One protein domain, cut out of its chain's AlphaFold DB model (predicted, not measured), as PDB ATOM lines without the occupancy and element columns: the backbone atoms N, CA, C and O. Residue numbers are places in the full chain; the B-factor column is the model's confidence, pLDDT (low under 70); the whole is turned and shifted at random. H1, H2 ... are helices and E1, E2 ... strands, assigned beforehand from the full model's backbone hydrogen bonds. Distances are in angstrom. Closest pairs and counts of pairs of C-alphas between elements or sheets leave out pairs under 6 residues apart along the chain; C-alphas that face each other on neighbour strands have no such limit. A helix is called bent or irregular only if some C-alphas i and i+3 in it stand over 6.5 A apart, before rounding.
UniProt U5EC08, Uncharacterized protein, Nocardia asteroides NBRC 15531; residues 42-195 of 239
ATOM      1  N   TYR A  42       5.436  31.267  -2.416       96.69
ATOM      2  CA  TYR A  42       6.592  31.970  -2.949       96.69
ATOM      3  C   TYR A  42       6.361  33.474  -2.820       96.69
ATOM      4  O   TYR A  42       5.326  33.990  -3.237       96.69
ATOM      5  N   TYR A  43       7.334  34.193  -2.265       97.12
ATOM      6  CA  TYR A  43       7.315  35.651  -2.302       97.12
ATOM      7  C   TYR A  43       7.601  36.124  -3.726       97.12
ATOM      8  O   TYR A  43       8.708  35.926  -4.232       97.12
ATOM      9  N   SER A  44       6.623  36.776  -4.359       96.56
ATOM     10  CA  SER A  44       6.752  37.263  -5.740       96.56
ATOM     11  C   SER A  44       7.926  38.229  -5.906       96.56
ATOM     12  O   SER A  44       8.587  38.244  -6.942       96.56
ATOM     13  N   GLN A  45       8.249  38.987  -4.860       97.25
ATOM     14  CA  GLN A  45       9.386  39.902  -4.810       97.25
ATOM     15  C   GLN A  45      10.718  39.147  -4.867       97.25
ATOM     16  O   GLN A  45      11.639  39.577  -5.555       97.25
ATOM     17  N   ILE A  46      10.815  37.997  -4.193       97.50
ATOM     18  CA  ILE A  46      12.011  37.147  -4.237       97.50
ATOM     19  C   ILE A  46      12.102  36.416  -5.579       97.50
ATOM     20  O   ILE A  46      13.189  36.336  -6.144       97.50
ATOM     21  N   GLN A  47      10.977  35.956  -6.139       97.62
ATOM     22  CA  GLN A  47      10.944  35.404  -7.502       97.62
ATOM     23  C   GLN A  47      11.441  36.430  -8.527       97.62
ATOM     24  O   GLN A  47      12.288  36.115  -9.361       97.62
ATOM     25  N   ASN A  48      10.969  37.675  -8.429       97.75
ATOM     26  CA  ASN A  48      11.414  38.760  -9.295       97.75
ATOM     27  C   ASN A  48      12.901  39.082  -9.098       97.75
ATOM     28  O   ASN A  48      13.619  39.213 -10.084       97.75
ATOM     29  N   LEU A  49      13.386  39.139  -7.855       97.38
ATOM     30  CA  LEU A  49      14.807  39.340  -7.567       97.38
ATOM     31  C   LEU A  49      15.679  38.240  -8.190       97.38
ATOM     32  O   LEU A  49      16.688  38.550  -8.818       97.38
ATOM     33  N   ILE A  50      15.287  36.969  -8.053       97.88
ATOM     34  CA  ILE A  50      15.988  35.831  -8.669       97.88
ATOM     35  C   ILE A  50      16.049  36.001 -10.189       97.88
ATOM     36  O   ILE A  50      17.127  35.854 -10.767       97.88
ATOM     37  N   ALA A  51      14.921  36.333 -10.825       97.38
ATOM     38  CA  ALA A  51      14.854  36.555 -12.267       97.38
ATOM     39  C   ALA A  51      15.782  37.701 -12.701       97.38
ATOM     40  O   ALA A  51      16.649  37.499 -13.544       97.38
ATOM     41  N   VAL A  52      15.691  38.864 -12.048       98.00
ATOM     42  CA  VAL A  52      16.521  40.040 -12.360       98.00
ATOM     43  C   VAL A  52      18.011  39.744 -12.182       98.00
ATOM     44  O   VAL A  52      18.813  40.126 -13.034       98.00
ATOM     45  N   LEU A  53      18.411  39.055 -11.110       97.69
ATOM     46  CA  LEU A  53      19.810  38.670 -10.902       97.69
ATOM     47  C   LEU A  53      20.305  37.749 -12.027       97.69
ATOM     48  O   LEU A  53      21.375  37.988 -12.588       97.69
ATOM     49  N   ARG A  54      19.524  36.730 -12.401       96.75
ATOM     50  CA  ARG A  54      19.875  35.820 -13.503       96.75
ATOM     51  C   ARG A  54      19.975  36.545 -14.843       96.75
ATOM     52  O   ARG A  54      20.957  36.339 -15.554       96.75
ATOM     53  N   ASP A  55      19.024  37.423 -15.154       97.31
ATOM     54  CA  ASP A  55      19.005  38.219 -16.392       97.31
ATOM     55  C   ASP A  55      20.220  39.152 -16.504       97.31
ATOM     56  O   ASP A  55      20.649  39.502 -17.602       97.31
ATOM     57  N   ASN A  56      20.820  39.514 -15.366       97.69
ATOM     58  CA  ASN A  56      22.046  40.308 -15.288       97.69
ATOM     59  C   ASN A  56      23.317  39.455 -15.119       97.69
ATOM     60  O   ASN A  56      24.374  39.974 -14.765       97.69
ATOM     61  N   GLY A  57      23.239  38.147 -15.383       96.62
ATOM     62  CA  GLY A  57      24.397  37.255 -15.452       96.62
ATOM     63  C   GLY A  57      24.912  36.742 -14.107       96.62
ATOM     64  O   GLY A  57      25.998  36.162 -14.063       96.62
ATOM     65  N   PHE A  58      24.168  36.919 -13.011       96.94
ATOM     66  CA  PHE A  58      24.559  36.348 -11.723       96.94
ATOM     67  C   PHE A  58      24.336  34.832 -11.693       96.94
ATOM     68  O   PHE A  58      23.296  34.315 -12.111       96.94
ATOM     69  N   ASP A  59      25.296  34.115 -11.106       95.94
ATOM     70  CA  ASP A  59      25.118  32.718 -10.723       95.94
ATOM     71  C   ASP A  59      24.279  32.626  -9.438       95.94
ATOM     72  O   ASP A  59      24.798  32.739  -8.327       95.94
ATOM     73  N   VAL A  60      22.962  32.472  -9.592       97.31
ATOM     74  CA  VAL A  60      22.022  32.398  -8.465       97.31
ATOM     75  C   VAL A  60      21.907  30.965  -7.945       97.31
ATOM     76  O   VAL A  60      21.641  30.038  -8.710       97.31
ATOM     77  N   ARG A  61      22.077  30.798  -6.629       97.69
ATOM     78  CA  ARG A  61      22.058  29.509  -5.921       97.69
ATOM     79  C   ARG A  61      21.159  29.569  -4.685       97.69
ATOM     80  O   ARG A  61      20.997  30.634  -4.095       97.69
ATOM     81  N   ILE A  62      20.624  28.423  -4.266       97.44
ATOM     82  CA  ILE A  62      19.881  28.255  -3.006       97.44
ATOM     83  C   ILE A  62      20.750  27.485  -2.013       97.44
ATOM     84  O   ILE A  62      21.294  26.440  -2.357       97.44
ATOM     85  N   ILE A  63      20.853  27.987  -0.779       96.38
ATOM     86  CA  ILE A  63      21.606  27.357   0.312       96.38
ATOM     87  C   ILE A  63      20.703  27.243   1.542       96.38
ATOM     88  O   ILE A  63      20.431  28.223   2.239       96.38
ATOM     89  N   SER A  64      20.229  26.032   1.819       95.50
ATOM     90  CA  SER A  64      19.179  25.766   2.801       95.50
ATOM     91  C   SER A  64      19.637  24.820   3.907       95.50
ATOM     92  O   SER A  64      20.405  23.892   3.674       95.50
ATOM     93  N   ALA A  65      19.105  25.023   5.113       93.62
ATOM     94  CA  ALA A  65      19.209  24.071   6.222       93.62
ATOM     95  C   ALA A  65      18.177  22.924   6.120       93.62
ATOM     96  O   ALA A  65      18.134  22.041   6.971       93.62
ATOM     97  N   SER A  66      17.316  22.940   5.095       94.31
ATOM     98  CA  SER A  66      16.370  21.856   4.806       94.31
ATOM     99  C   SER A  66      17.053  20.704   4.074       94.31
ATOM    100  O   SER A  66      18.063  20.906   3.405       94.31
ATOM    101  N   ALA A  67      16.474  19.503   4.138       95.06
ATOM    102  CA  ALA A  67      16.955  18.348   3.382       95.06
ATOM    103  C   ALA A  67      17.060  18.657   1.878       95.06
ATOM    104  O   ALA A  67      16.088  19.100   1.261       95.06
ATOM    105  N   GLU A  68      18.229  18.387   1.294       95.81
ATOM    106  CA  GLU A  68      18.550  18.693  -0.104       95.81
ATOM    107  C   GLU A  68      17.522  18.175  -1.130       95.81
ATOM    108  O   GLU A  68      17.059  18.984  -1.939       95.81
ATOM    109  N   PRO A  69      17.064  16.905  -1.085       96.12
ATOM    110  CA  PRO A  69      16.067  16.421  -2.045       96.12
ATOM    111  C   PRO A  69      14.721  17.155  -1.954       96.12
ATOM    112  O   PRO A  69      14.025  17.292  -2.957       96.12
ATOM    113  N   VAL A  70      14.357  17.681  -0.780       97.38
ATOM    114  CA  VAL A  70      13.112  18.445  -0.607       97.38
ATOM    115  C   VAL A  70      13.264  19.855  -1.164       97.38
ATOM    116  O   VAL A  70      12.413  20.300  -1.931       97.38
ATOM    117  N   VAL A  71      14.346  20.567  -0.828       97.56
ATOM    118  CA  VAL A  71      14.543  21.942  -1.325       97.56
ATOM    119  C   VAL A  71      14.745  21.981  -2.842       97.56
ATOM    120  O   VAL A  71      14.266  22.916  -3.478       97.56
ATOM    121  N   ARG A  72      15.356  20.948  -3.444       97.44
ATOM    122  CA  ARG A  72      15.445  20.810  -4.908       97.44
ATOM    123  C   ARG A  72      14.071  20.816  -5.562       97.44
ATOM    124  O   ARG A  72      13.883  21.545  -6.525       97.44
ATOM    125  N   VAL A  73      13.098  20.097  -4.999       97.75
ATOM    126  CA  VAL A  73      11.715  20.134  -5.496       97.75
ATOM    127  C   VAL A  73      11.147  21.548  -5.393       97.75
ATOM    128  O   VAL A  73      10.617  22.064  -6.367       97.75
ATOM    129  N   TRP A  74      11.274  22.237  -4.260       97.94
ATOM    130  CA  TRP A  74      10.763  23.613  -4.141       97.94
ATOM    131  C   TRP A  74      11.462  24.618  -5.073       97.94
ATOM    132  O   TRP A  74      10.850  25.613  -5.458       97.94
ATOM    133  N   ALA A  75      12.707  24.368  -5.470       97.56
ATOM    134  CA  ALA A  75      13.454  25.230  -6.382       97.56
ATOM    135  C   ALA A  75      12.995  25.144  -7.850       97.56
ATOM    136  O   ALA A  75      13.266  26.059  -8.624       97.56
ATOM    137  N   GLU A  76      12.277  24.089  -8.240       95.06
ATOM    138  CA  GLU A  76      11.831  23.896  -9.629       95.06
ATOM    139  C   GLU A  76      10.874  24.988 -10.112       95.06
ATOM    140  O   GLU A  76      11.001  25.446 -11.240       95.06
ATOM    141  N   GLU A  77       9.957  25.455  -9.256       93.56
ATOM    142  CA  GLU A  77       9.045  26.574  -9.573       93.56
ATOM    143  C   GLU A  77       9.793  27.906  -9.761       93.56
ATOM    144  O   GLU A  77       9.234  28.884 -10.253       93.56
ATOM    145  N   LEU A  78      11.061  27.964  -9.340       95.06
ATOM    146  CA  LEU A  78      11.950  29.116  -9.499       95.06
ATOM    147  C   LEU A  78      12.885  28.964 -10.706       95.06
ATOM    148  O   LEU A  78      13.736  29.829 -10.927       95.06
ATOM    149  N   ASP A  79      12.760  27.862 -11.455       93.19
ATOM    150  CA  ASP A  79      13.638  27.503 -12.570       93.19
ATOM    151  C   ASP A  79      15.132  27.485 -12.165       93.19
ATOM    152  O   ASP A  79      16.021  27.792 -12.956       93.19
ATOM    153  N   ILE A  80      15.435  27.167 -10.900       95.62
ATOM    154  CA  ILE A  80      16.816  27.027 -10.423       95.62
ATOM    155  C   ILE A  80      17.224  25.557 -10.584       95.62
ATOM    156  O   ILE A  80      16.600  24.685  -9.973       95.62
ATOM    157  N   PRO A  81      18.266  25.254 -11.378       93.38
ATOM    158  CA  PRO A  81      18.670  23.877 -11.624       93.38
ATOM    159  C   PRO A  81      19.238  23.236 -10.349       93.38
ATOM    160  O   PRO A  81      19.823  23.907  -9.499       93.38
ATOM    161  N   GLY A  82      19.056  21.920 -10.205       92.19
ATOM    162  CA  GLY A  82      19.356  21.201  -8.961       92.19
ATOM    163  C   GLY A  82      20.822  21.258  -8.511       92.19
ATOM    164  O   GLY A  82      21.086  21.185  -7.315       92.19
ATOM    165  N   ASP A  83      21.770  21.453  -9.431       92.62
ATOM    166  CA  ASP A  83      23.203  21.653  -9.149       92.62
ATOM    167  C   ASP A  83      23.518  23.026  -8.522       92.62
ATOM    168  O   ASP A  83      24.611  23.257  -7.997       92.62
ATOM    169  N   LYS A  84      22.544  23.941  -8.535       96.31
ATOM    170  CA  LYS A  84      22.581  25.244  -7.863       96.31
ATOM    171  C   LYS A  84      21.767  25.268  -6.571       96.31
ATOM    172  O   LYS A  84      21.614  26.331  -5.968       96.31
ATOM    173  N   VAL A  85      21.265  24.118  -6.123       97.00
ATOM    174  CA  VAL A  85      20.465  23.986  -4.903       97.00
ATOM    175  C   VAL A  85      21.192  23.090  -3.912       97.00
ATOM    176  O   VAL A  85      21.326  21.885  -4.113       97.00
ATOM    177  N   MET A  86      21.623  23.695  -2.812       95.06
ATOM    178  CA  MET A  86      22.319  23.037  -1.715       95.06
ATOM    179  C   MET A  86      21.402  22.994  -0.495       95.06
ATOM    180  O   MET A  86      20.894  24.024  -0.043       95.06
ATOM    181  N   GLY A  87      21.191  21.799   0.044       94.69
ATOM    182  CA  GLY A  87      20.487  21.578   1.304       94.69
ATOM    183  C   GLY A  87      21.362  20.804   2.281       94.69
ATOM    184  O   GLY A  87      22.582  20.767   2.143       94.69
ATOM    185  N   VAL A  88      20.736  20.137   3.247       94.19
ATOM    186  CA  VAL A  88      21.383  19.081   4.028       94.19
ATOM    187  C   VAL A  88      21.471  17.834   3.137       94.19
ATOM    188  O   VAL A  88      20.424  17.243   2.841       94.19
ATOM    189  N   PRO A  89      22.671  17.445   2.670       92.50
ATOM    190  CA  PRO A  89      22.847  16.249   1.850       92.50
ATOM    191  C   PRO A  89      22.577  14.983   2.665       92.50
ATOM    192  O   PRO A  89      22.794  14.957   3.873       92.50
ATOM    193  N   LEU A  90      22.161  13.909   1.998       93.06
ATOM    194  CA  LEU A  90      21.945  12.600   2.615       93.06
ATOM    195  C   LEU A  90      22.795  11.553   1.903       93.06
ATOM    196  O   LEU A  90      22.823  11.499   0.673       93.06
ATOM    197  N   LEU A  91      23.467  10.700   2.672       94.69
ATOM    198  CA  LEU A  91      24.169   9.540   2.139       94.69
ATOM    199  C   LEU A  91      23.169   8.463   1.729       94.69
ATOM    200  O   LEU A  91      22.203   8.185   2.445       94.69
ATOM    201  N   ALA A  92      23.431   7.835   0.588       95.31
ATOM    202  CA  ALA A  92      22.659   6.715   0.079       95.31
ATOM    203  C   ALA A  92      23.540   5.470  -0.051       95.31
ATOM    204  O   ALA A  92      24.694   5.559  -0.463       95.31
ATOM    205  N   ASP A  93      22.966   4.317   0.273       96.19
ATOM    206  CA  ASP A  93      23.525   2.998  -0.005       96.19
ATOM    207  C   ASP A  93      22.556   2.259  -0.932       96.19
ATOM    208  O   ASP A  93      21.354   2.208  -0.670       96.19
ATOM    209  N   ASN A  94      23.058   1.757  -2.062       95.38
ATOM    210  CA  ASN A  94      22.249   1.148  -3.126       95.38
ATOM    211  C   ASN A  94      21.030   2.000  -3.547       95.38
ATOM    212  O   ASN A  94      19.942   1.484  -3.800       95.38
ATOM    213  N   GLY A  95      21.205   3.326  -3.600       94.75
ATOM    214  CA  GLY A  95      20.154   4.280  -3.980       94.75
ATOM    215  C   GLY A  95      19.118   4.582  -2.890       94.75
ATOM    216  O   GLY A  95      18.181   5.337  -3.144       94.75
ATOM    217  N   VAL A  96      19.281   4.036  -1.681       97.19
ATOM    218  CA  VAL A  96      18.392   4.250  -0.532       97.19
ATOM    219  C   VAL A  96      19.106   5.086   0.523       97.19
ATOM    220  O   VAL A  96      20.220   4.762   0.930       97.19
ATOM    221  N   TYR A  97      18.469   6.148   1.014       97.19
ATOM    222  CA  TYR A  97      19.075   6.994   2.037       97.19
ATOM    223  C   TYR A  97      19.301   6.232   3.345       97.19
ATOM    224  O   TYR A  97      18.393   5.604   3.900       97.19
ATOM    225  N   THR A  98      20.518   6.344   3.871       94.75
ATOM    226  CA  THR A  98      20.965   5.668   5.097       94.75
ATOM    227  C   THR A  98      20.505   6.397   6.357       94.75
ATOM    228  O   THR A  98      20.394   5.793   7.422       94.75
ATOM    229  N   GLY A  99      20.171   7.685   6.225       91.31
ATOM    230  CA  GLY A  99      19.891   8.586   7.343       91.31
ATOM    231  C   GLY A  99      21.123   9.329   7.859       91.31
ATOM    232  O   GLY A  99      20.961  10.168   8.736       91.31
ATOM    233  N   HIS A 100      22.303   9.055   7.298       94.25
ATOM    234  CA  HIS A 100      23.534   9.780   7.595       94.25
ATOM    235  C   HIS A 100      23.736  10.944   6.628       94.25
ATOM    236  O   HIS A 100      23.277  10.904   5.481       94.25
ATOM    237  N   ILE A 101      24.462  11.957   7.077       93.62
ATOM    238  CA  ILE A 101      24.887  13.106   6.281       93.62
ATOM    239  C   ILE A 101      26.408  13.039   6.069       93.62
ATOM    240  O   ILE A 101      27.144  12.659   6.988       93.62
ATOM    241  N   PRO A 102      26.917  13.380   4.871       92.62
ATOM    242  CA  PRO A 102      28.351  13.531   4.668       92.62
ATOM    243  C   PRO A 102      28.912  14.636   5.570       92.62
ATOM    244  O   PRO A 102      28.225  15.611   5.879       92.62
ATOM    245  N   GLY A 103      30.178  14.490   5.955       91.62
ATOM    246  CA  GLY A 103      30.915  15.540   6.649       91.62
ATOM    247  C   GLY A 103      31.211  16.749   5.754       91.62
ATOM    248  O   GLY A 103      30.963  16.734   4.547       91.62
ATOM    249  N   CYS A 104      31.762  17.796   6.363       94.12
ATOM    250  CA  CYS A 104      32.229  18.999   5.675       94.12
ATOM    251  C   CYS A 104      33.507  19.516   6.342       94.12
ATOM    252  O   CYS A 104      33.656  19.447   7.565       94.12
ATOM    253  N   GLY A 105      34.445  20.019   5.549       93.00
ATOM    254  CA  GLY A 105      35.690  20.624   6.003       93.00
ATOM    255  C   GLY A 105      36.597  19.659   6.766       93.00
ATOM    256  O   GLY A 105      37.250  20.041   7.738       93.00
ATOM    257  N   GLY A 106      36.611  18.389   6.350       90.38
ATOM    258  CA  GLY A 106      37.373  17.317   6.998       90.38
ATOM    259  C   GLY A 106      36.798  16.838   8.336       90.38
ATOM    260  O   GLY A 106      37.485  16.122   9.060       90.38
ATOM    261  N   LYS A 107      35.571  17.244   8.691       91.81
ATOM    262  CA  LYS A 107      34.813  16.657   9.805       91.81
ATOM    263  C   LYS A 107      34.171  15.336   9.392       91.81
ATOM    264  O   LYS A 107      33.904  15.124   8.210       91.81
ATOM    265  N   ASP A 108      33.913  14.479  10.377       91.56
ATOM    266  CA  ASP A 108      33.281  13.179  10.152       91.56
ATOM    267  C   ASP A 108      31.797  13.321   9.773       91.56
ATOM    268  O   ASP A 108      31.208  14.407   9.809       91.56
ATOM    269  N   LEU A 109      31.190  12.185   9.423       91.12
ATOM    270  CA  LEU A 109      29.754  12.060   9.178       91.12
ATOM    271  C   LEU A 109      28.938  12.619  10.349       91.12
ATOM    272  O   LEU A 109      29.344  12.524  11.506       91.12
ATOM    273  N   ASP A 110      27.769  13.174  10.042       88.69
ATOM    274  CA  ASP A 110      26.790  13.638  11.036       88.69
ATOM    275  C   ASP A 110      27.229  14.800  11.945       88.69
ATOM    276  O   ASP A 110      26.459  15.232  12.801       88.69
ATOM    277  N   GLN A 111      28.422  15.372  11.737       85.81
ATOM    278  CA  GLN A 111      28.933  16.472  12.564       85.81
ATOM    279  C   GLN A 111      28.597  17.870  12.032       85.81
ATOM    280  O   GLN A 111      28.636  18.833  12.796       85.81
ATOM    281  N   VAL A 112      28.307  18.014  10.733       83.50
ATOM    282  CA  VAL A 112      28.126  19.325  10.088       83.50
ATOM    283  C   VAL A 112      26.929  19.293   9.144       83.50
ATOM    284  O   VAL A 112      26.923  18.561   8.160       83.50
ATOM    285  N   ILE A 113      25.932  20.132   9.420       80.88
ATOM    286  CA  ILE A 113      24.778  20.398   8.544       80.88
ATOM    287  C   ILE A 113      24.883  21.810   7.956       80.88
ATOM    288  O   ILE A 113      25.611  22.630   8.499       80.88
ATOM    289  N   THR A 114      24.137  22.135   6.894       78.12
ATOM    290  CA  THR A 114      24.024  23.485   6.291       78.12
ATOM    291  C   THR A 114      23.327  24.506   7.211       78.12
ATOM    292  O   THR A 114      22.299  25.092   6.877       78.12
ATOM    293  N   TYR A 115      23.903  24.740   8.387       80.31
ATOM    294  CA  TYR A 115      23.402  25.583   9.469       80.31
ATOM    295  C   TYR A 115      24.558  26.436  10.005       80.31
ATOM    296  O   TYR A 115      25.606  25.885  10.346       80.31
ATOM    297  N   ILE A 116      24.390  27.764  10.056       86.94
ATOM    298  CA  ILE A 116      25.426  28.725  10.481       86.94
ATOM    299  C   ILE A 116      26.732  28.482   9.694       86.94
ATOM    300  O   ILE A 116      26.755  28.661   8.472       86.94
ATOM    301  N   ASP A 117      27.794  28.003  10.348       88.31
ATOM    302  CA  ASP A 117      29.113  27.765   9.752       88.31
ATOM    303  C   ASP A 117      29.086  26.683   8.676       88.31
ATOM    304  O   ASP A 117      29.862  26.717   7.716       88.31
ATOM    305  N   GLY A 118      28.165  25.727   8.786       90.06
ATOM    306  CA  GLY A 118      28.051  24.672   7.796       90.06
ATOM    307  C   GLY A 118      27.524  25.165   6.449       90.06
ATOM    308  O   GLY A 118      27.865  24.576   5.427       90.06
ATOM    309  N   LYS A 119      26.781  26.286   6.393       94.88
ATOM    310  CA  LYS A 119      26.437  26.915   5.103       94.88
ATOM    311  C   LYS A 119      27.692  27.417   4.390       94.88
ATOM    312  O   LYS A 119      27.877  27.106   3.216       94.88
ATOM    313  N   ARG A 120      28.578  28.122   5.106       96.00
ATOM    314  CA  ARG A 120      29.880  28.563   4.576       96.00
ATOM    315  C   ARG A 120      30.717  27.371   4.130       96.00
ATOM    316  O   ARG A 120      31.192  27.364   2.999       96.00
ATOM    317  N   CYS A 121      30.850  26.361   4.989       95.69
ATOM    318  CA  CYS A 121      31.625  25.162   4.684       95.69
ATOM    319  C   CYS A 121      31.185  24.523   3.361       95.69
ATOM    320  O   CYS A 121      32.001  24.293   2.470       95.69
ATOM    321  N   ARG A 122      29.874  24.336   3.189       92.94
ATOM    322  CA  ARG A 122      29.307  23.700   1.997       92.94
ATOM    323  C   ARG A 122      29.466  24.541   0.740       92.94
ATOM    324  O   ARG A 122      29.833  23.997  -0.298       92.94
ATOM    325  N   VAL A 123      29.263  25.855   0.827       95.06
ATOM    326  CA  VAL A 123      29.538  26.770  -0.292       95.06
ATOM    327  C   VAL A 123      31.015  26.706  -0.686       95.06
ATOM    328  O   VAL A 123      31.337  26.570  -1.865       95.06
ATOM    329  N   ASN A 124      31.919  26.750   0.291       96.69
ATOM    330  CA  ASN A 124      33.355  26.727   0.046       96.69
ATOM    331  C   ASN A 124      33.818  25.419  -0.612       96.69
ATOM    332  O   ASN A 124      34.607  25.474  -1.555       96.69
ATOM    333  N   GLU A 125      33.297  24.268  -0.188       94.69
ATOM    334  CA  GLU A 125      33.580  22.978  -0.830       94.69
ATOM    335  C   GLU A 125      32.973  22.887  -2.233       94.69
ATOM    336  O   GLU A 125      33.686  22.651  -3.206       94.69
ATOM    337  N   GLN A 126      31.661  23.087  -2.364       92.00
ATOM    338  CA  GLN A 126      30.942  22.725  -3.589       92.00
ATOM    339  C   GLN A 126      31.024  23.777  -4.692       92.00
ATOM    340  O   GLN A 126      30.992  23.431  -5.870       92.00
ATOM    341  N   VAL A 127      31.118  25.057  -4.330       94.25
ATOM    342  CA  VAL A 127      31.205  26.154  -5.307       94.25
ATOM    343  C   VAL A 127      32.657  26.510  -5.582       94.25
ATOM    344  O   VAL A 127      33.025  26.771  -6.725       94.25
ATOM    345  N   PHE A 128      33.494  26.522  -4.542       95.06
ATOM    346  CA  PHE A 128      34.864  27.011  -4.652       95.06
ATOM    347  C   PHE A 128      35.928  25.911  -4.603       95.06
ATOM    348  O   PHE A 128      37.092  26.241  -4.826       95.06
ATOM    349  N   GLY A 129      35.586  24.644  -4.353       95.50
ATOM    350  CA  GLY A 129      36.550  23.536  -4.330       95.50
ATOM    351  C   GLY A 129      37.568  23.629  -3.190       95.50
ATOM    352  O   GLY A 129      38.718  23.236  -3.355       95.50
ATOM    353  N   VAL A 130      37.200  24.241  -2.062       97.06
ATOM    354  CA  VAL A 130      38.063  24.334  -0.875       97.06
ATOM    355  C   VAL A 130      37.942  23.056  -0.064       97.06
ATOM    356  O   VAL A 130      36.837  22.657   0.268       97.06
ATOM    357  N   GLU A 131      39.067  22.459   0.312       94.19
ATOM    358  CA  GLU A 131      39.094  21.209   1.074       94.19
ATOM    359  C   GLU A 131      39.537  21.417   2.529       94.19
ATOM    360  O   GLU A 131      40.248  22.369   2.873       94.19
ATOM    361  N   GLY A 132      39.145  20.476   3.394       95.00
ATOM    362  CA  GLY A 132      39.578  20.418   4.788       95.00
ATOM    363  C   GLY A 132      39.112  21.610   5.629       95.00
ATOM    364  O   GLY A 132      38.174  22.325   5.282       95.00
ATOM    365  N   ALA A 133      39.781  21.847   6.758       95.62
ATOM    366  CA  ALA A 133      39.360  22.857   7.734       95.62
ATOM    367  C   ALA A 133      39.285  24.292   7.168       95.62
ATOM    368  O   ALA A 133      38.609  25.149   7.742       95.62
ATOM    369  N   ALA A 134      39.941  24.556   6.032       96.19
ATOM    370  CA  ALA A 134      39.853  25.826   5.321       96.19
ATOM    371  C   ALA A 134      38.432  26.125   4.809       96.19
ATOM    372  O   ALA A 134      38.088  27.294   4.652       96.19
ATOM    373  N   ALA A 135      37.583  25.109   4.613       96.12
ATOM    374  CA  ALA A 135      36.197  25.298   4.193       96.12
ATOM    375  C   ALA A 135      35.377  26.119   5.206       96.12
ATOM    376  O   ALA A 135      34.464  26.835   4.813       96.12
ATOM    377  N   PHE A 136      35.733  26.118   6.493       95.19
ATOM    378  CA  PHE A 136      35.061  26.941   7.510       95.19
ATOM    379  C   PHE A 136      35.518  28.404   7.533       95.19
ATOM    380  O   PHE A 136      34.915  29.240   8.211       95.19
ATOM    381  N   GLN A 137      36.590  28.736   6.815       95.69
ATOM    382  CA  GLN A 137      37.171  30.071   6.841       95.69
ATOM    383  C   GLN A 137      36.495  30.983   5.823       95.69
ATOM    384  O   GLN A 137      36.099  30.560   4.735       95.69
ATOM    385  N   GLN A 138      36.382  32.264   6.169       95.75
ATOM    386  CA  GLN A 138      35.962  33.264   5.199       95.75
ATOM    387  C   GLN A 138      37.014  33.357   4.085       95.75
ATOM    388  O   GLN A 138      38.193  33.611   4.341       95.75
ATOM    389  N   LEU A 139      36.589  33.146   2.839       96.38
ATOM    390  CA  LEU A 139      37.481  33.198   1.682       96.38
ATOM    391  C   LEU A 139      37.808  34.645   1.268       96.38
ATOM    392  O   LEU A 139      37.080  35.584   1.613       96.38
ATOM    393  N   PRO A 140      38.876  34.860   0.473       96.38
ATOM    394  CA  PRO A 140      39.124  36.150  -0.166       96.38
ATOM    395  C   PRO A 140      37.895  36.644  -0.938       96.38
ATOM    396  O   PRO A 140      37.155  35.843  -1.498       96.38
ATOM    397  N   ALA A 141      37.688  37.964  -1.010       95.06
ATOM    398  CA  ALA A 141      36.474  38.564  -1.583       95.06
ATOM    399  C   ALA A 141      36.131  38.075  -3.008       95.06
ATOM    400  O   ALA A 141      34.962  37.897  -3.327       95.06
ATOM    401  N   ALA A 142      37.138  37.788  -3.841       94.38
ATOM    402  CA  ALA A 142      36.946  37.249  -5.192       94.38
ATOM    403  C   ALA A 142      36.362  35.818  -5.233       94.38
ATOM    404  O   ALA A 142      35.974  35.342  -6.294       94.38
ATOM    405  N   ARG A 143      36.319  35.118  -4.094       95.69
ATOM    406  CA  ARG A 143      35.778  33.761  -3.922       95.69
ATOM    407  C   ARG A 143      34.652  33.754  -2.887       95.69
ATOM    408  O   ARG A 143      34.597  32.888  -2.024       95.69
ATOM    409  N   ARG A 144      33.791  34.769  -2.936       95.62
ATOM    410  CA  ARG A 144      32.604  34.904  -2.086       95.62
ATOM    411  C   ARG A 144      31.433  35.428  -2.904       95.62
ATOM    412  O   ARG A 144      31.625  35.999  -3.976       95.62
ATOM    413  N   ALA A 145      30.220  35.217  -2.407       95.19
ATOM    414  CA  ALA A 145      29.023  35.725  -3.060       95.19
ATOM    415  C   ALA A 145      29.033  37.263  -3.085       95.19
ATOM    416  O   ALA A 145      29.354  37.910  -2.089       95.19
ATOM    417  N   ALA A 146      28.658  37.858  -4.217       96.06
ATOM    418  CA  ALA A 146      28.485  39.309  -4.319       96.06
ATOM    419  C   ALA A 146      27.225  39.797  -3.584       96.06
ATOM    420  O   ALA A 146      27.159  40.943  -3.146       96.06
ATOM    421  N   PHE A 147      26.233  38.919  -3.443       97.81
ATOM    422  CA  PHE A 147      24.953  39.177  -2.802       97.81
ATOM    423  C   PHE A 147      24.513  37.940  -2.016       97.81
ATOM    424  O   PHE A 147      24.718  36.817  -2.480       97.81
ATOM    425  N   ALA A 148      23.884  38.141  -0.861       97.69
ATOM    426  CA  ALA A 148      23.257  37.070  -0.093       97.69
ATOM    427  C   ALA A 148      21.904  37.520   0.466       97.69
ATOM    428  O   ALA A 148      21.711  38.699   0.761       97.69
ATOM    429  N   ALA A 149      20.986  36.570   0.637       98.19
ATOM    430  CA  ALA A 149      19.694  36.787   1.274       98.19
ATOM    431  C   ALA A 149      19.433  35.717   2.345       98.19
ATOM    432  O   ALA A 149      19.801  34.559   2.150       98.19
ATOM    433  N   GLY A 150      18.802  36.100   3.458       97.50
ATOM    434  CA  GLY A 150      18.478  35.199   4.568       97.50
ATOM    435  C   GLY A 150      17.440  35.788   5.524       97.50
ATOM    436  O   GLY A 150      17.054  36.952   5.400       97.50
ATOM    437  N   ASP A 151      16.958  34.982   6.463       96.75
ATOM    438  CA  ASP A 151      15.830  35.338   7.340       96.75
ATOM    439  C   ASP A 151      15.986  34.844   8.787       96.75
ATOM    440  O   ASP A 151      15.152  35.141   9.651       96.75
ATOM    441  N   SER A 152      17.042  34.080   9.065       94.00
ATOM    442  CA  SER A 152      17.254  33.417  10.344       94.00
ATOM    443  C   SER A 152      18.675  33.559  10.883       94.00
ATOM    444  O   SER A 152      19.620  33.843  10.150       94.00
ATOM    445  N   ASP A 153      18.847  33.270  12.173       91.44
ATOM    446  CA  ASP A 153      20.174  33.221  12.798       91.44
ATOM    447  C   ASP A 153      21.084  32.175  12.116       91.44
ATOM    448  O   ASP A 153      22.300  32.299  12.104       91.44
ATOM    449  N   THR A 154      20.499  31.188  11.428       89.56
ATOM    450  CA  THR A 154      21.238  30.169  10.661       89.56
ATOM    451  C   THR A 154      21.948  30.724   9.423       89.56
ATOM    452  O   THR A 154      22.799  30.042   8.848       89.56
ATOM    453  N   ASP A 155      21.604  31.948   9.015       95.25
ATOM    454  CA  ASP A 155      22.109  32.618   7.817       95.25
ATOM    455  C   ASP A 155      23.224  33.622   8.111       95.25
ATOM    456  O   ASP A 155      23.868  34.089   7.176       95.25
ATOM    457  N   VAL A 156      23.473  33.968   9.379       93.69
ATOM    458  CA  VAL A 156      24.334  35.108   9.761       93.69
ATOM    459  C   VAL A 156      25.744  35.015   9.188       93.69
ATOM    460  O   VAL A 156      26.266  35.999   8.668       93.69
ATOM    461  N   VAL A 157      26.335  33.819   9.202       92.62
ATOM    462  CA  VAL A 157      27.682  33.572   8.673       92.62
ATOM    463  C   VAL A 157      27.711  33.703   7.151       92.62
ATOM    464  O   VAL A 157      28.566  34.399   6.606       92.62
ATOM    465  N   PHE A 158      26.745  33.088   6.469       89.88
ATOM    466  CA  PHE A 158      26.618  33.145   5.012       89.88
ATOM    467  C   PHE A 158      26.315  34.568   4.511       89.88
ATOM    468  O   PHE A 158      26.886  35.011   3.516       89.88
ATOM    469  N   LEU A 159      25.475  35.320   5.226       95.69
ATOM    470  CA  LEU A 159      25.214  36.734   4.951       95.69
ATOM    471  C   LEU A 159      26.471  37.581   5.167       95.69
ATOM    472  O   LEU A 159      26.815  38.398   4.313       95.69
ATOM    473  N   GLY A 160      27.202  37.354   6.262       93.81
ATOM    474  CA  GLY A 160      28.477  38.022   6.542       93.81
ATOM    475  C   GLY A 160      29.563  37.745   5.496       93.81
ATOM    476  O   GLY A 160      30.478  38.553   5.318       93.81
ATOM    477  N   ASP A 161      29.451  36.642   4.752       95.12
ATOM    478  CA  ASP A 161      30.347  36.332   3.641       95.12
ATOM    479  C   ASP A 161      30.058  37.119   2.369       95.12
ATOM    480  O   ASP A 161      30.959  37.224   1.535       95.12
ATOM    481  N   ALA A 162      28.878  37.719   2.212       96.69
ATOM    482  CA  ALA A 162      28.611  38.545   1.044       96.69
ATOM    483  C   ALA A 162      29.550  39.758   0.998       96.69
ATOM    484  O   ALA A 162      29.830  40.391   2.022       96.69
ATOM    485  N   THR A 163      30.049  40.071  -0.195       96.44
ATOM    486  CA  THR A 163      30.980  41.189  -0.418       96.44
ATOM    487  C   THR A 163      30.285  42.481  -0.826       96.44
ATOM    488  O   THR A 163      30.847  43.552  -0.621       96.44
ATOM    489  N   GLY A 164      29.081  42.382  -1.394       96.12
ATOM    490  CA  GLY A 164      28.204  43.504  -1.705       96.12
ATOM    491  C   GLY A 164      27.017  43.560  -0.749       96.12
ATOM    492  O   GLY A 164      27.191  43.614   0.465       96.12
ATOM    493  N   LEU A 165      25.800  43.567  -1.299       97.19
ATOM    494  CA  LEU A 165      24.572  43.742  -0.520       97.19
ATOM    495  C   LEU A 165      24.116  42.453   0.183       97.19
ATOM    496  O   LEU A 165      24.291  41.341  -0.322       97.19
ATOM    497  N   ARG A 166      23.463  42.627   1.332       98.00
ATOM    498  CA  ARG A 166      22.880  41.560   2.157       98.00
ATOM    499  C   ARG A 166      21.410  41.857   2.387       98.00
ATOM    500  O   ARG A 166      21.089  42.845   3.042       98.00
ATOM    501  N   LEU A 167      20.520  41.027   1.858       98.19
ATOM    502  CA  LEU A 167      19.085  41.143   2.099       98.19
ATOM    503  C   LEU A 167      18.680  40.309   3.316       98.19
ATOM    504  O   LEU A 167      18.909  39.104   3.364       98.19
ATOM    505  N   VAL A 168      18.012  40.940   4.273       98.06
ATOM    506  CA  VAL A 168      17.425  40.275   5.432       98.06
ATOM    507  C   VAL A 168      15.911  40.397   5.389       98.06
ATOM    508  O   VAL A 168      15.376  41.508   5.380       98.06
ATOM    509  N   VAL A 169      15.221  39.256   5.421       97.88
ATOM    510  CA  VAL A 169      13.781  39.206   5.695       97.88
ATOM    511  C   VAL A 169      13.586  39.157   7.210       97.88
ATOM    512  O   VAL A 169      13.872  38.158   7.866       97.88
ATOM    513  N   ASN A 170      13.119  40.260   7.787       97.44
ATOM    514  CA  ASN A 170      12.997  40.440   9.226       97.44
ATOM    515  C   ASN A 170      11.861  39.581   9.807       97.44
ATOM    516  O   ASN A 170      10.681  39.928   9.721       97.44
ATOM    517  N   ARG A 171      12.248  38.479  10.459       96.50
ATOM    518  CA  ARG A 171      11.380  37.608  11.272       96.50
ATOM    519  C   ARG A 171      11.531  37.849  12.780       96.50
ATOM    520  O   ARG A 171      11.172  36.982  13.576       96.50
ATOM    521  N   ASN A 172      12.085  38.997  13.174       96.50
ATOM    522  CA  ASN A 172      12.457  39.359  14.543       96.50
ATOM    523  C   ASN A 172      13.491  38.410  15.181       96.50
ATOM    524  O   ASN A 172      13.418  38.104  16.371       96.50
ATOM    525  N   LYS A 173      14.461  37.936  14.392       96.25
ATOM    526  CA  LYS A 173      15.529  37.033  14.850       96.25
ATOM    527  C   LYS A 173      16.687  37.817  15.459       96.25
ATOM    528  O   LYS A 173      17.275  38.656  14.789       96.25
ATOM    529  N   THR A 174      16.956  37.610  16.748       95.88
ATOM    530  CA  THR A 174      17.802  38.525  17.527       95.88
ATOM    531  C   THR A 174      19.213  38.645  16.981       95.88
ATOM    532  O   THR A 174      19.658  39.765  16.743       95.88
ATOM    533  N   GLU A 175      19.903  37.530  16.758       96.12
ATOM    534  CA  GLU A 175      21.300  37.563  16.332       96.12
ATOM    535  C   GLU A 175      21.428  38.120  14.916       96.12
ATOM    536  O   GLU A 175      22.237  39.021  14.671       96.12
ATOM    537  N   LEU A 176      20.559  37.681  14.002       96.56
ATOM    538  CA  LEU A 176      20.517  38.223  12.648       96.56
ATOM    539  C   LEU A 176      20.250  39.731  12.631       96.56
ATOM    540  O   LEU A 176      20.972  40.480  11.971       96.56
ATOM    541  N   MET A 177      19.245  40.200  13.372       97.56
ATOM    542  CA  MET A 177      18.893  41.619  13.383       97.56
ATOM    543  C   MET A 177      19.940  42.472  14.108       97.56
ATOM    544  O   MET A 177      20.157  43.614  13.707       97.56
ATOM    545  N   CYS A 178      20.633  41.936  15.115       97.56
ATOM    546  CA  CYS A 178      21.768  42.606  15.747       97.56
ATOM    547  C   CYS A 178      22.939  42.801  14.781       97.56
ATOM    548  O   CYS A 178      23.502  43.895  14.734       97.56
ATOM    549  N   ASN A 179      23.264  41.786  13.974       96.50
ATOM    550  CA  ASN A 179      24.261  41.914  12.913       96.50
ATOM    551  C   ASN A 179      23.817  42.933  11.853       96.50
ATOM    552  O   ASN A 179      24.566  43.851  11.533       96.50
ATOM    553  N   ALA A 180      22.578  42.830  11.367       96.81
ATOM    554  CA  ALA A 180      22.079  43.676  10.284       96.81
ATOM    555  C   ALA A 180      21.955  45.159  10.669       96.81
ATOM    556  O   ALA A 180      22.376  46.036   9.921       96.81
ATOM    557  N   TYR A 181      21.389  45.462  11.841       97.00
ATOM    558  CA  TYR A 181      21.234  46.841  12.309       97.00
ATOM    559  C   TYR A 181      22.515  47.426  12.917       97.00
ATOM    560  O   TYR A 181      22.675  48.649  12.903       97.00
ATOM    561  N   GLY A 182      23.373  46.580  13.493       95.25
ATOM    562  CA  GLY A 182      24.615  46.978  14.154       95.25
ATOM    563  C   GLY A 182      25.804  47.159  13.209       95.25
ATOM    564  O   GLY A 182      26.823  47.706  13.643       95.25
ATOM    565  N   ALA A 183      25.678  46.718  11.955       92.62
ATOM    566  CA  ALA A 183      26.651  46.957  10.900       92.62
ATOM    567  C   ALA A 183      26.668  48.431  10.472       92.62
ATOM    568  O   ALA A 183      25.630  49.082  10.347       92.62
ATOM    569  N   ASP A 184      27.865  48.949  10.223       88.75
ATOM    570  CA  ASP A 184      28.138  50.333   9.831       88.75
ATOM    571  C   ASP A 184      28.543  50.478   8.354       88.75
ATOM    572  O   ASP A 184      28.723  51.592   7.870       88.75
ATOM    573  N   ASP A 185      28.622  49.369   7.615       91.75
ATOM    574  CA  ASP A 185      29.046  49.352   6.209       91.75
ATOM    575  C   ASP A 185      27.956  49.774   5.204       91.75
ATOM    576  O   ASP A 185      28.237  49.944   4.019       91.75
ATOM    577  N   GLY A 186      26.710  49.953   5.657       91.75
ATOM    578  CA  GLY A 186      25.594  50.403   4.819       91.75
ATOM    579  C   GLY A 186      25.127  49.397   3.758       91.75
ATOM    580  O   GLY A 186      24.366  49.770   2.869       91.75
ATOM    581  N   THR A 187      25.555  48.133   3.831       96.31
ATOM    582  CA  THR A 187      25.246  47.106   2.813       96.31
ATOM    583  C   THR A 187      24.090  46.175   3.186       96.31
ATOM    584  O   THR A 187      23.698  45.311   2.397       96.31
ATOM    585  N   TRP A 188      23.525  46.347   4.381       97.06
ATOM    586  CA  TRP A 188      22.418  45.544   4.885       97.06
ATOM    587  C   TRP A 188      21.075  46.163   4.500       97.06
ATOM    588  O   TRP A 188      20.690  47.229   4.980       97.06
ATOM    589  N   VAL A 189      20.347  45.460   3.639       96.94
ATOM    590  CA  VAL A 189      18.986  45.788   3.222       96.94
ATOM    591  C   VAL A 189      18.031  44.951   4.057       96.94
ATOM    592  O   VAL A 189      18.037  43.726   3.978       96.94
ATOM    593  N   ILE A 190      17.208  45.598   4.873       97.50
ATOM    594  CA  ILE A 190      16.273  44.923   5.777       97.50
ATOM    595  C   ILE A 190      14.861  45.154   5.254       97.50
ATOM    596  O   ILE A 190      14.477  46.294   5.011       97.50
ATOM    597  N   ASN A 191      14.084  44.084   5.112       97.12
ATOM    598  CA  ASN A 191      12.689  44.132   4.687       97.12
ATOM    599  C   ASN A 191      11.830  43.281   5.635       97.12
ATOM    600  O   ASN A 191      12.291  42.218   6.044       97.12
ATOM    601  N   PRO A 192      10.596  43.670   5.996       97.12
ATOM    602  CA  PRO A 192       9.687  42.780   6.721       97.12
ATOM    603  C   PRO A 192       9.360  41.514   5.910       97.12
ATOM    604  O   PRO A 192       9.662  41.426   4.719       97.12
ATOM    605  N   MET A 193       8.706  40.527   6.524       96.38
ATOM    606  CA  MET A 193       8.095  39.450   5.732       96.38
ATOM    607  C   MET A 193       7.045  40.039   4.777       96.38
ATOM    608  O   MET A 193       6.342  40.985   5.130       96.38
ATOM    609  N   PHE A 194       6.945  39.488   3.566       94.75
ATOM    610  CA  PHE A 194       6.013  39.987   2.546       94.75
ATOM    611  C   PHE A 194       4.571  39.512   2.764       94.75
ATOM    612  O   PHE A 194       3.638  40.156   2.297       94.75
ATOM    613  N   ILE A 195       4.405  38.399   3.480       92.81
ATOM    614  CA  ILE A 195       3.125  37.839   3.920       92.81
ATOM    615  C   ILE A 195       3.210  37.726   5.438       92.81
ATOM    616  O   ILE A 195       4.248  37.290   5.944       92.81
TER     617      ILE A 195
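AT A GLANCE: This is residues 42 to 195 of the 239 residues of an uncharacterized protein of Nocardia asteroides NBRC 15531 (UniProt U5EC08). Two small parallel sheets, E1 E2 and E3 E4 E5, stand edge to edge with E1 near E3; H3, H5 and H6 make a row along one side, with H4 beyond H3. H2 covers the other side of E1 E2, H1 lies off on that side too, and residues 89 to 116 make a long loop from E2 to H3. The 154 printed residues run H1 E1 H2 E2 H3 H4 E3 H5 E4 H6 E5, mixed helices and strands, with 76 residues, under half, in named elements. The whole is compact, with a radius of gyration of the C-alphas of 15.7 A and spans of 47 by 33 by 31 A.

HOW THE PARTS SIT: H1, residues 44 to 55, touches no helix. E1, residues 62 to 67, H2, residues 68 to 76, and E2, residues 85 to 88, form a strand-helix-strand unit, two parallel neighbour strands with a helix between, its crossover right-handed; N 64 and O 86 are 2.8 A apart, within hydrogen-bond range. The closest C-alphas of E1 and H3, residues 117 to 126, are those of Ile 63 and Lys 119, 6.8 A apart. H3 and H4, residues 132 to 136, touch, closest at the C-alphas of Cys 121 and Ala 135, 4.6 A. E3, residues 148 to 150, H5, residues 153 to 160, and E4, residues 166 to 170, form a second right-handed unit, and E4, H6, residues 174 to 182, and E5, residues 188 to 192, a third. Within hydrogen-bond range are N 167 and O 148, 2.8 A, and N 170 and O 191, 2.7 A. H5 and H6 are on the same face of this sheet, two layers: H5 over E3 at a height of 8.1 A, H6 over E4 and E5 at 9.5 A. H5 and H6 touch at a shallow tilt of 31 degrees, the same way, closest at the C-alphas of Asp 153 and Leu 176, 5.0 A. H3 and H5 touch at a steep tilt of 52 degrees, closest at the C-alphas of Arg 120 and Phe 158, 5.6 A. H5 is irregular: C-alphas 154 and 157 are 7.6 A apart. Every O i to N i+4 pair is within hydrogen-bond range in H1, H3 and H6; H2 has 4 of 5, H5 2 of 4, and H4 0 of 1 but 2 of 2 O i to N i+3 pairs.

IN THESE COORDINATES: H1 begins at C-alpha 44 (6.752, 37.263, -5.740) and is 16.3 A long. H3, 14.4 A, begins at C-alpha 117 (29.113, 27.765, 9.752). E5, 13.2 A, ends at C-alpha 192 (9.687, 42.780, 6.721).

THE WHOLE: The two C-alphas farthest apart, those of Asn 94 and Asp 184, are 51.2 A apart. The printed part has no cut; the links E2 to H3 and H4 to E3 are long. Residues 92 to 93 pair antiparallel with residues 96 to 97. The mean pLDDT of the printed part is 94.8, and no printed residue is under 70.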